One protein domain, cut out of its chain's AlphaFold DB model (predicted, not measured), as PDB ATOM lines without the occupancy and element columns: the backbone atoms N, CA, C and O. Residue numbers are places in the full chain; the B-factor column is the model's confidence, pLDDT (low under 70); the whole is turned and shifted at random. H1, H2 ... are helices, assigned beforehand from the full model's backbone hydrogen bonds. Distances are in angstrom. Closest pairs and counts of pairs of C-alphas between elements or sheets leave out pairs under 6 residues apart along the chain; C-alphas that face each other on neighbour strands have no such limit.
ATOM      1  N   ALA A   2     193.468 335.015 201.681       84.94
ATOM      2  CA  ALA A   2     192.010 334.792 201.769       84.94
ATOM      3  C   ALA A   2     191.340 334.318 200.457       84.94
ATOM      4  O   ALA A   2     190.593 333.344 200.467       84.94
ATOM      5  N   ILE A   3     191.659 334.948 199.319       89.69
ATOM      6  CA  ILE A   3     191.155 334.521 197.999       89.69
ATOM      7  C   ILE A   3     191.622 333.098 197.658       89.69
ATOM      8  O   ILE A   3     190.834 332.300 197.161       89.69
ATOM      9  N   SER A   4     192.879 332.763 197.954       91.69
ATOM     10  CA  SER A   4     193.443 331.427 197.727       91.69
ATOM     11  C   SER A   4     192.714 330.358 198.547       91.69
ATOM     12  O   SER A   4     192.374 329.316 198.002       91.69
ATOM     13  N   LEU A   5     192.367 330.641 199.810       91.25
ATOM     14  CA  LEU A   5     191.580 329.729 200.659       91.25
ATOM     15  C   LEU A   5     190.178 329.454 200.085       91.25
ATOM     16  O   LEU A   5     189.673 328.330 200.161       91.25
ATOM     17  N   ILE A   6     189.545 330.486 199.515       92.94
ATOM     18  CA  ILE A   6     188.235 330.368 198.864       92.94
ATOM     19  C   ILE A   6     188.362 329.536 197.587       92.94
ATOM     20  O   ILE A   6     187.620 328.572 197.425       92.94
ATOM     21  N   LYS A   7     189.325 329.864 196.716       94.44
ATOM     22  CA  LYS A   7     189.583 329.119 195.474       94.44
ATOM     23  C   LYS A   7     189.899 327.650 195.747       94.44
ATOM     24  O   LYS A   7     189.330 326.791 195.088       94.44
ATOM     25  N   HIS A   8     190.720 327.373 196.761       95.81
ATOM     26  CA  HIS A   8     191.004 326.014 197.219       95.81
ATOM     27  C   HIS A   8     189.716 325.288 197.607       95.81
ATOM     28  O   HIS A   8     189.411 324.231 197.071       95.81
ATOM     29  N   SER A   9     188.892 325.902 198.460       93.00
ATOM     30  CA  SER A   9     187.633 325.287 198.900       93.00
ATOM     31  C   SER A   9     186.665 325.009 197.741       93.00
ATOM     32  O   SER A   9     185.960 324.004 197.782       93.00
ATOM     33  N   ILE A  10     186.647 325.864 196.711       95.25
ATOM     34  CA  ILE A  10     185.864 325.652 195.484       95.25
ATOM     35  C   ILE A  10     186.429 324.478 194.672       95.25
ATOM     36  O   ILE A  10     185.660 323.621 194.249       95.25
ATOM     37  N   ALA A  11     187.750 324.406 194.490       96.12
ATOM     38  CA  ALA A  11     188.398 323.316 193.761       96.12
ATOM     39  C   ALA A  11     188.081 321.950 194.399       96.12
ATOM     40  O   ALA A  11     187.619 321.037 193.717       96.12
ATOM     41  N   ILE A  12     188.191 321.848 195.728       95.62
ATOM     42  CA  ILE A  12     187.862 320.621 196.468       95.62
ATOM     43  C   ILE A  12     186.381 320.252 196.357       95.62
ATOM     44  O   ILE A  12     186.056 319.074 196.213       95.62
ATOM     45  N   ALA A  13     185.476 321.233 196.391       92.00
ATOM     46  CA  ALA A  13     184.047 320.981 196.201       92.00
ATOM     47  C   ALA A  13     183.725 320.433 194.798       92.00
ATOM     48  O   ALA A  13     182.782 319.660 194.652       92.00
ATOM     49  N   ASN A  14     184.534 320.787 193.796       93.56
ATOM     50  CA  ASN A  14     184.410 320.321 192.415       93.56
ATOM     51  C   ASN A  14     185.226 319.052 192.116       93.56
ATOM     52  O   ASN A  14     185.330 318.670 190.952       93.56
ATOM     53  N   ASN A  15     185.809 318.404 193.135       93.31
ATOM     54  CA  ASN A  15     186.696 317.244 192.978       93.31
ATOM     55  C   ASN A  15     187.959 317.532 192.130       93.31
ATOM     56  O   ASN A  15     188.582 316.619 191.588       93.31
ATOM     57  N   ASP A  16     188.355 318.802 192.017       95.75
ATOM     58  CA  ASP A  16     189.553 319.236 191.300       95.75
ATOM     59  C   ASP A  16     190.740 319.353 192.265       95.75
ATOM     60  O   ASP A  16     191.116 320.427 192.744       95.75
ATOM     61  N   PHE A  17     191.321 318.199 192.587       94.88
ATOM     62  CA  PHE A  17     192.480 318.120 193.476       94.88
ATOM     63  C   PHE A  17     193.780 318.616 192.843       94.88
ATOM     64  O   PHE A  17     194.708 318.931 193.582       94.88
ATOM     65  N   SER A  18     193.857 318.695 191.509       95.38
ATOM     66  CA  SER A  18     195.032 319.244 190.822       95.38
ATOM     67  C   SER A  18     195.123 320.742 191.084       95.38
ATOM     68  O   SER A  18     196.114 321.217 191.634       95.38
ATOM     69  N   THR A  19     194.030 321.465 190.824       95.56
ATOM     70  CA  THR A  19     193.943 322.900 191.124       95.56
ATOM     71  C   THR A  19     194.088 323.170 192.624       95.56
ATOM     72  O   THR A  19     194.705 324.159 193.023       95.56
ATOM     73  N   GLY A  20     193.544 322.297 193.481       94.75
ATOM     74  CA  GLY A  20     193.737 322.377 194.934       94.75
ATOM     75  C   GLY A  20     195.217 322.362 195.334       94.75
ATOM     76  O   GLY A  20     195.673 323.264 196.046       94.75
ATOM     77  N   LEU A  21     195.975 321.403 194.798       94.56
ATOM     78  CA  LEU A  21     197.404 321.253 195.059       94.56
ATOM     79  C   LEU A  21     198.219 322.442 194.535       94.56
ATOM     80  O   LEU A  21     199.018 322.997 195.286       94.56
ATOM     81  N   GLU A  22     197.966 322.898 193.308       95.25
ATOM     82  CA  GLU A  22     198.650 324.063 192.722       95.25
ATOM     83  C   GLU A  22     198.491 325.324 193.589       95.25
ATOM     84  O   GLU A  22     199.428 326.105 193.774       95.25
ATOM     85  N   ILE A  23     197.304 325.522 194.174       94.56
ATOM     86  CA  ILE A  23     197.050 326.639 195.090       94.56
ATOM     87  C   ILE A  23     197.868 326.488 196.377       94.56
ATOM     88  O   ILE A  23     198.420 327.481 196.859       94.56
ATOM     89  N   ILE A  24     197.954 325.280 196.939       93.56
ATOM     90  CA  ILE A  24     198.749 325.004 198.144       93.56
ATOM     91  C   ILE A  24     200.239 325.250 197.878       93.56
ATOM     92  O   ILE A  24     200.899 325.925 198.673       93.56
ATOM     93  N   GLU A  25     200.766 324.762 196.758       92.69
ATOM     94  CA  GLU A  25     202.160 324.963 196.355       92.69
ATOM     95  C   GLU A  25     202.465 326.448 196.145       92.69
ATOM     96  O   GLU A  25     203.440 326.978 196.684       92.69
ATOM     97  N   SER A  26     201.577 327.163 195.448       91.50
ATOM     98  CA  SER A  26     201.686 328.612 195.274       91.50
ATOM     99  C   SER A  26     201.701 329.350 196.614       91.50
ATOM    100  O   SER A  26     202.495 330.271 196.792       91.50
ATOM    101  N   MET A  27     200.865 328.946 197.575       89.94
ATOM    102  CA  MET A  27     200.844 329.545 198.910       89.94
ATOM    103  C   MET A  27     202.121 329.253 199.704       89.94
ATOM    104  O   MET A  27     202.630 330.153 200.368       89.94
ATOM    105  N   SER A  28     202.650 328.036 199.598       88.69
ATOM    106  CA  SER A  28     203.874 327.614 200.292       88.69
ATOM    107  C   SER A  28     205.097 328.398 199.798       88.69
ATOM    108  O   SER A  28     205.921 328.847 200.589       88.69
ATOM    109  N   ASN A  29     205.161 328.681 198.493       86.44
ATOM    110  CA  ASN A  29     206.263 329.431 197.878       86.44
ATOM    111  C   ASN A  29     206.315 330.920 198.267       86.44
ATOM    112  O   ASN A  29     207.330 331.577 198.051       86.44
ATOM    113  N   ILE A  30     205.240 331.476 198.835       81.31
ATOM    114  CA  ILE A  30     205.174 332.894 199.232       81.31
ATOM    115  C   ILE A  30     205.906 333.147 200.572       81.31
ATOM    116  O   ILE A  30     206.097 334.303 200.955       81.31
ATOM    117  N   GLY A  31     206.340 332.097 201.289       71.25
ATOM    118  CA  GLY A  31     207.251 332.141 202.453       71.25
ATOM    119  C   GLY A  31     206.738 332.859 203.712       71.25
ATOM    120  O   GLY A  31     207.362 332.792 204.763       71.25
ATOM    121  N   SER A  32     205.603 333.552 203.615       78.56
ATOM    122  CA  SER A  32     204.951 334.315 204.690       78.56
ATOM    123  C   SER A  32     203.604 333.721 205.112       78.56
ATOM    124  O   SER A  32     202.885 334.309 205.920       78.56
ATOM    125  N   VAL A  33     203.232 332.573 204.540       80.88
ATOM    126  CA  VAL A  33     202.027 331.837 204.921       80.88
ATOM    127  C   VAL A  33     202.373 330.926 206.091       80.88
ATOM    128  O   VAL A  33     203.341 330.186 206.022       80.88
ATOM    129  N   ASP A  34     201.566 330.992 207.145       85.06
ATOM    130  CA  ASP A  34     201.649 330.100 208.304       85.06
ATOM    131  C   ASP A  34     201.480 328.630 207.875       85.06
ATOM    132  O   ASP A  34     200.484 328.277 207.229       85.06
ATOM    133  N   ASP A  35     202.431 327.777 208.255       88.25
ATOM    134  CA  ASP A  35     202.433 326.341 207.958       88.25
ATOM    135  C   ASP A  35     201.161 325.642 208.462       88.25
ATOM    136  O   ASP A  35     200.637 324.749 207.790       88.25
ATOM    137  N   SER A  36     200.567 326.108 209.568       92.00
ATOM    138  CA  SER A  36     199.283 325.601 210.071       92.00
ATOM    139  C   SER A  36     198.161 325.756 209.042       92.00
ATOM    140  O   SER A  36     197.276 324.902 208.945       92.00
ATOM    141  N   ILE A  37     198.189 326.824 208.234       92.12
ATOM    142  CA  ILE A  37     197.211 327.042 207.162       92.12
ATOM    143  C   ILE A  37     197.430 326.023 206.045       92.12
ATOM    144  O   ILE A  37     196.459 325.447 205.554       92.12
ATOM    145  N   ILE A  38     198.681 325.783 205.654       93.94
ATOM    146  CA  ILE A  38     199.027 324.808 204.613       93.94
ATOM    147  C   ILE A  38     198.581 323.403 205.030       93.94
ATOM    148  O   ILE A  38     197.822 322.753 204.302       93.94
ATOM    149  N   ILE A  39     198.946 322.985 206.244       95.12
ATOM    150  CA  ILE A  39     198.556 321.701 206.835       95.12
ATOM    151  C   ILE A  39     197.027 321.584 206.909       95.12
ATOM    152  O   ILE A  39     196.453 320.543 206.571       95.12
ATOM    153  N   HIS A  40     196.328 322.658 207.284       95.00
ATOM    154  CA  HIS A  40     194.867 322.677 207.318       95.00
ATOM    155  C   HIS A  40     194.235 322.429 205.942       95.00
ATOM    156  O   HIS A  40     193.293 321.637 205.833       95.00
ATOM    157  N   LEU A  41     194.743 323.075 204.888       95.19
ATOM    158  CA  LEU A  41     194.243 322.886 203.524       95.19
ATOM    159  C   LEU A  41     194.474 321.457 203.033       95.19
ATOM    160  O   LEU A  41     193.523 320.822 202.576       95.19
ATOM    161  N   GLN A  42     195.685 320.927 203.207       95.94
ATOM    162  CA  GLN A  42     196.026 319.545 202.847       95.94
ATOM    163  C   GLN A  42     195.125 318.537 203.569       95.94
ATOM    164  O   GLN A  42     194.609 317.598 202.963       95.94
ATOM    165  N   THR A  43     194.862 318.762 204.858       97.31
ATOM    166  CA  THR A  43     193.976 317.896 205.648       97.31
ATOM    167  C   THR A  43     192.543 317.916 205.119       97.31
ATOM    168  O   THR A  43     191.913 316.864 205.007       97.31
ATOM    169  N   LYS A  44     192.025 319.087 204.720       96.31
ATOM    170  CA  LYS A  44     190.709 319.178 204.066       96.31
ATOM    171  C   LYS A  44     190.661 318.393 202.758       96.31
ATOM    172  O   LYS A  44     189.639 317.764 202.491       96.31
ATOM    173  N   GLU A  45     191.731 318.416 201.961       96.81
ATOM    174  CA  GLU A  45     191.787 317.620 200.731       96.81
ATOM    175  C   GLU A  45     191.735 316.127 201.017       96.81
ATOM    176  O   GLU A  45     191.002 315.417 200.342       96.81
ATOM    177  N   VAL A  46     192.481 315.640 202.012       97.31
ATOM    178  CA  VAL A  46     192.499 314.208 202.348       97.31
ATOM    179  C   VAL A  46     191.130 313.741 202.846       97.31
ATOM    180  O   VAL A  46     190.662 312.683 202.425       97.31
ATOM    181  N   ILE A  47     190.430 314.553 203.647       97.19
ATOM    182  CA  ILE A  47     189.046 314.250 204.045       97.19
ATOM    183  C   ILE A  47     188.103 314.230 202.829       97.19
ATOM    184  O   ILE A  47     187.227 313.372 202.740       97.19
ATOM    185  N   ALA A  48     188.269 315.145 201.873       95.94
ATOM    186  CA  ALA A  48     187.476 315.126 200.645       95.94
ATOM    187  C   ALA A  48     187.798 313.907 199.766       95.94
ATOM    188  O   ALA A  48     186.891 313.243 199.281       95.94
ATOM    189  N   LYS A  49     189.077 313.550 199.619       95.62
ATOM    190  CA  LYS A  49     189.528 312.350 198.899       95.62
ATOM    191  C   LYS A  49     188.917 311.071 199.475       95.62
ATOM    192  O   LYS A  49     188.556 310.186 198.701       95.62
ATOM    193  N   TYR A  50     188.749 311.003 200.796       96.12
ATOM    194  CA  TYR A  50     188.010 309.930 201.463       96.12
ATOM    195  C   TYR A  50     186.528 309.904 201.052       96.12
ATOM    196  O   TYR A  50     186.048 308.867 200.610       96.12
ATOM    197  N   LEU A  51     185.833 311.052 201.078       93.75
ATOM    198  CA  LEU A  51     184.435 311.153 200.619       93.75
ATOM    199  C   LEU A  51     184.232 310.700 199.165       93.75
ATOM    200  O   LEU A  51     183.177 310.171 198.829       93.75
ATOM    201  N   PHE A  52     185.228 310.903 198.301       92.69
ATOM    202  CA  PHE A  52     185.193 310.458 196.904       92.69
ATOM    203  C   PHE A  52     185.764 309.043 196.692       92.69
ATOM    204  O   PHE A  52     185.965 308.629 195.552       92.69
ATOM    205  N   GLY A  53     186.051 308.295 197.762       92.81
ATOM    206  CA  GLY A  53     186.501 306.899 197.694       92.81
ATOM    207  C   GLY A  53     187.946 306.702 197.223       92.81
ATOM    208  O   GLY A  53     188.340 305.587 196.897       92.81
ATOM    209  N   THR A  54     188.752 307.766 197.181       94.06
ATOM    210  CA  THR A  54     190.167 307.715 196.750       94.06
ATOM    211  C   THR A  54     191.152 307.537 197.907       94.06
ATOM    212  O   THR A  54     192.350 307.358 197.684       94.06
ATOM    213  N   LYS A  55     190.661 307.594 199.149       95.50
ATOM    214  CA  LYS A  55     191.414 307.320 200.375       95.50
ATOM    215  C   LYS A  55     190.628 306.362 201.254       95.50
ATOM    216  O   LYS A  55     189.405 306.446 201.318       95.50
ATOM    217  N   THR A  56     191.336 305.474 201.935       96.44
ATOM    218  CA  THR A  56     190.761 304.563 202.929       96.44
ATOM    219  C   THR A  56     190.518 305.271 204.262       96.44
ATOM    220  O   THR A  56     191.058 306.351 204.523       96.44
ATOM    221  N   LEU A  57     189.714 304.644 205.124       96.06
ATOM    222  CA  LEU A  57     189.427 305.147 206.467       96.06
ATOM    223  C   LEU A  57     190.699 305.284 207.325       96.06
ATOM    224  O   LEU A  57     190.888 306.297 208.000       96.06
ATOM    225  N   ASP A  58     191.587 304.293 207.273       96.62
ATOM    226  CA  ASP A  58     192.842 304.306 208.031       96.62
ATOM    227  C   ASP A  58     193.779 305.416 207.542       96.62
ATOM    228  O   ASP A  58     194.385 306.126 208.342       96.62
ATOM    229  N   GLU A  59     193.860 305.636 206.226       97.06
ATOM    230  CA  GLU A  59     194.655 306.733 205.672       97.06
ATOM    231  C   GLU A  59     194.140 308.102 206.129       97.06
ATOM    232  O   GLU A  59     194.938 308.931 206.565       97.06
ATOM    233  N   VAL A  60     192.827 308.360 206.044       97.62
ATOM    234  CA  VAL A  60     192.278 309.672 206.428       97.62
ATOM    235  C   VAL A  60     192.372 309.906 207.933       97.62
ATOM    236  O   VAL A  60     192.716 311.009 208.350       97.62
ATOM    237  N   THR A  61     192.106 308.891 208.758       97.25
ATOM    238  CA  THR A  61     192.157 309.026 210.222       97.25
ATOM    239  C   THR A  61     193.577 309.305 210.704       97.25
ATOM    240  O   THR A  61     193.784 310.292 211.409       97.25
ATOM    241  N   ASN A  62     194.561 308.523 210.249       97.50
ATOM    242  CA  ASN A  62     195.971 308.733 210.593       97.50
ATOM    243  C   ASN A  62     196.474 310.107 210.133       97.50
ATOM    244  O   ASN A  62     197.182 310.787 210.875       97.50
ATOM    245  N   PHE A  63     196.087 310.539 208.928       98.06
ATOM    246  CA  PHE A  63     196.499 311.835 208.393       98.06
ATOM    247  C   PHE A  63     195.904 313.005 209.186       98.06
ATOM    248  O   PHE A  63     196.615 313.949 209.522       98.06
ATOM    249  N   VAL A  64     194.611 312.939 209.523       98.00
ATOM    250  CA  VAL A  64     193.947 313.962 210.346       98.00
ATOM    251  C   VAL A  64     194.571 314.027 211.739       98.00
ATOM    252  O   VAL A  64     194.849 315.123 212.222       98.00
ATOM    253  N   ASP A  65     194.827 312.881 212.371       97.31
ATOM    254  CA  ASP A  65     195.415 312.831 213.711       97.31
ATOM    255  C   ASP A  65     196.830 313.424 213.734       97.31
ATOM    256  O   ASP A  65     197.121 314.268 214.584       97.31
ATOM    257  N   ALA A  66     197.681 313.052 212.772       97.44
ATOM    258  CA  ALA A  66     199.044 313.569 212.665       97.44
ATOM    259  C   ALA A  66     199.076 315.082 212.399       97.44
ATOM    260  O   ALA A  66     199.837 315.814 213.032       97.44
ATOM    261  N   ASN A  67     198.224 315.576 211.499       97.38
ATOM    262  CA  ASN A  67     198.217 316.988 211.124       97.38
ATOM    263  C   ASN A  67     197.601 317.879 212.202       97.38
ATOM    264  O   ASN A  67     198.092 318.976 212.452       97.38
ATOM    265  N   CYS A  68     196.556 317.416 212.891       96.75
ATOM    266  CA  CYS A  68     195.961 318.182 213.984       96.75
ATOM    267  C   CYS A  68     196.894 318.343 215.193       96.75
ATOM    268  O   CYS A  68     196.642 319.230 216.004       96.75
ATOM    269  N   GLN A  69     197.949 317.530 215.324       95.31
ATOM    270  CA  GLN A  69     199.002 317.730 216.329       95.31
ATOM    271  C   GLN A  69     199.984 318.849 215.955       95.31
ATOM    272  O   GLN A  69     200.647 319.381 216.839       95.31
ATOM    273  N   GLN A  70     200.079 319.199 214.671       94.62
ATOM    274  CA  GLN A  70     201.000 320.216 214.150       94.62
ATOM    275  C   GLN A  70     200.338 321.591 213.976       94.62
ATOM    276  O   GLN A  70     201.021 322.569 213.700       94.62
ATOM    277  N   ILE A  71     199.010 321.673 214.101       94.62
ATOM    278  CA  ILE A  71     198.265 322.929 213.984       94.62
ATOM    279  C   ILE A  71     198.214 323.614 215.352       94.62
ATOM    280  O   ILE A  71     197.513 323.153 216.255       94.62
ATOM    281  N   ASP A  72     198.866 324.770 215.470       92.31
ATOM    282  CA  ASP A  72     198.914 325.548 216.717       92.31
ATOM    283  C   ASP A  72     197.538 326.104 217.117       92.31
ATOM    284  O   ASP A  72     197.189 326.236 218.295       92.31
ATOM    285  N   ASN A  73     196.707 326.433 216.126       94.56
ATOM    286  CA  ASN A  73     195.368 326.947 216.369       94.56
ATOM    287  C   ASN A  73     194.394 325.810 216.721       94.56
ATOM    288  O   ASN A  73     193.820 325.160 215.843       94.56
ATOM    289  N   GLN A  74     194.126 325.628 218.015       96.12
ATOM    290  CA  GLN A  74     193.234 324.573 218.509       96.12
ATOM    291  C   GLN A  74     191.853 324.564 217.832       96.12
ATOM    292  O   GLN A  74     191.346 323.501 217.481       96.12
ATOM    293  N   LEU A  75     191.230 325.727 217.607       96.81
ATOM    294  CA  LEU A  75     189.912 325.794 216.964       96.81
ATOM    295  C   LEU A  75     189.962 325.290 215.511       96.81
ATOM    296  O   LEU A  75     189.011 324.664 215.034       96.81
ATOM    297  N   MET A  76     191.064 325.547 214.808       96.06
ATOM    298  CA  MET A  76     191.301 325.052 213.453       96.06
ATOM    299  C   MET A  76     191.470 323.528 213.437       96.06
ATOM    300  O   MET A  76     190.820 322.859 212.630       96.06
ATOM    301  N   ALA A  77     192.266 322.978 214.358       97.88
ATOM    302  CA  ALA A  77     192.458 321.536 214.509       97.88
ATOM    303  C   ALA A  77     191.144 320.816 214.868       97.88
ATOM    304  O   ALA A  77     190.764 319.828 214.237       97.88
ATOM    305  N   GLU A  78     190.388 321.342 215.832       98.25
ATOM    306  CA  GLU A  78     189.101 320.772 216.250       98.25
ATOM    307  C   GLU A  78     188.046 320.874 215.142       98.25
ATOM    308  O   GLU A  78     187.241 319.962 214.956       98.25
ATOM    309  N   SER A  79     188.095 321.921 214.315       97.75
ATOM    310  CA  SER A  79     187.225 322.040 213.140       97.75
ATOM    311  C   SER A  79     187.490 320.969 212.074       97.75
ATOM    312  O   SER A  79     186.540 320.571 211.387       97.75
ATOM    313  N   LEU A  80     188.739 320.504 211.932       98.06
ATOM    314  CA  LEU A  80     189.115 319.384 211.056       98.06
ATOM    315  C   LEU A  80     188.675 318.042 211.642       98.06
ATOM    316  O   LEU A  80     188.051 317.253 210.936       98.06
ATOM    317  N   LYS A  81     188.911 317.812 212.938       98.38
ATOM    318  CA  LYS A  81     188.430 316.602 213.627       98.38
ATOM    319  C   LYS A  81     186.907 316.486 213.548       98.38
ATOM    320  O   LYS A  81     186.385 315.426 213.223       98.38
ATOM    321  N   LEU A  82     186.187 317.590 213.754       98.56
ATOM    322  CA  LEU A  82     184.735 317.630 213.586       98.56
ATOM    323  C   LEU A  82     184.322 317.375 212.131       98.56
ATOM    324  O   LEU A  82     183.332 316.692 211.893       98.56
ATOM    325  N   ARG A  83     185.085 317.869 211.146       97.50
ATOM    326  CA  ARG A  83     184.826 317.547 209.735       97.50
ATOM    327  C   ARG A  83     184.983 316.050 209.465       97.50
ATOM    328  O   ARG A  83     184.172 315.502 208.730       97.50
ATOM    329  N   LEU A  84     185.975 315.396 210.067       98.06
ATOM    330  CA  LEU A  84     186.115 313.944 209.985       98.06
ATOM    331  C   LEU A  84     184.898 313.233 210.606       98.06
ATOM    332  O   LEU A  84     184.325 312.352 209.979       98.06
ATOM    333  N   VAL A  85     184.434 313.651 211.787       98.19
ATOM    334  CA  VAL A  85     183.213 313.091 212.405       98.19
ATOM    335  C   VAL A  85     182.001 313.208 211.478       98.19
ATOM    336  O   VAL A  85     181.258 312.244 211.320       98.19
TER     337      VAL A  85
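This is residues 2 to 85 of the 165 residues of an uncharacterized protein of Candidatus Poseidoniales archaeon (UniProt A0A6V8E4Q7). An up-and-down bundle of five nearly aligned helices has the long H3 in its middle, with the hairpin of H1 and H2 packed on one side of it and the hairpin of H4 and H5 on the other. H1, H2 and H3 make one triangle and H3, H4 and H5 a second, sharing H3, while H1 and H5 stay apart. The printed part has 84 residues with five named helices, H1 to H5 in chain order, and no named strand; its class is all helix. It is compact, with a radius of gyration of the C-alphas of 12.2 A and spans of 32 by 28 by 16 A.

H1, residues 2 to 13, begins at C-alpha 2 (192.010, 334.792, 201.769). H2 follows at residues 17 to 28. H3, residues 35 to 51, is the longest at 24.7 A and begins at C-alpha 35 (202.433, 326.341, 207.958). H4 is residues 57 to 68. H5, residues 74 to 85, ends at C-alpha 85 (183.213, 313.091, 212.405).

H3 is the hub, touching the four other helices. H1 and H2 form a helical hairpin at a shallow tilt of 22 degrees; their closest C-alphas, of His 8 and Gly 20, are 5.1 A apart. H1 touches residues 41 to 48 of H3 alone, closest at the C-alphas of Ile 12 and Glu 45, 6.5 A. H2 runs opposite ways to H3, at 8 degrees. H4 touches H3 at the C-alphas of Ile 47 and Val 60, 6.1 A. H5 runs the same way as H3, at 6 degrees. In each of the five helices every O i to N i+4 pair is within hydrogen-bond range.

The C-alphas of Ser 32 and Gly 53, the two farthest apart, are 33.8 A from each other. The printed part has no cut. The link from H2 to H3 is short and the other three are tight. The mean pLDDT of the printed part is 94.0, and no printed residue is under 70.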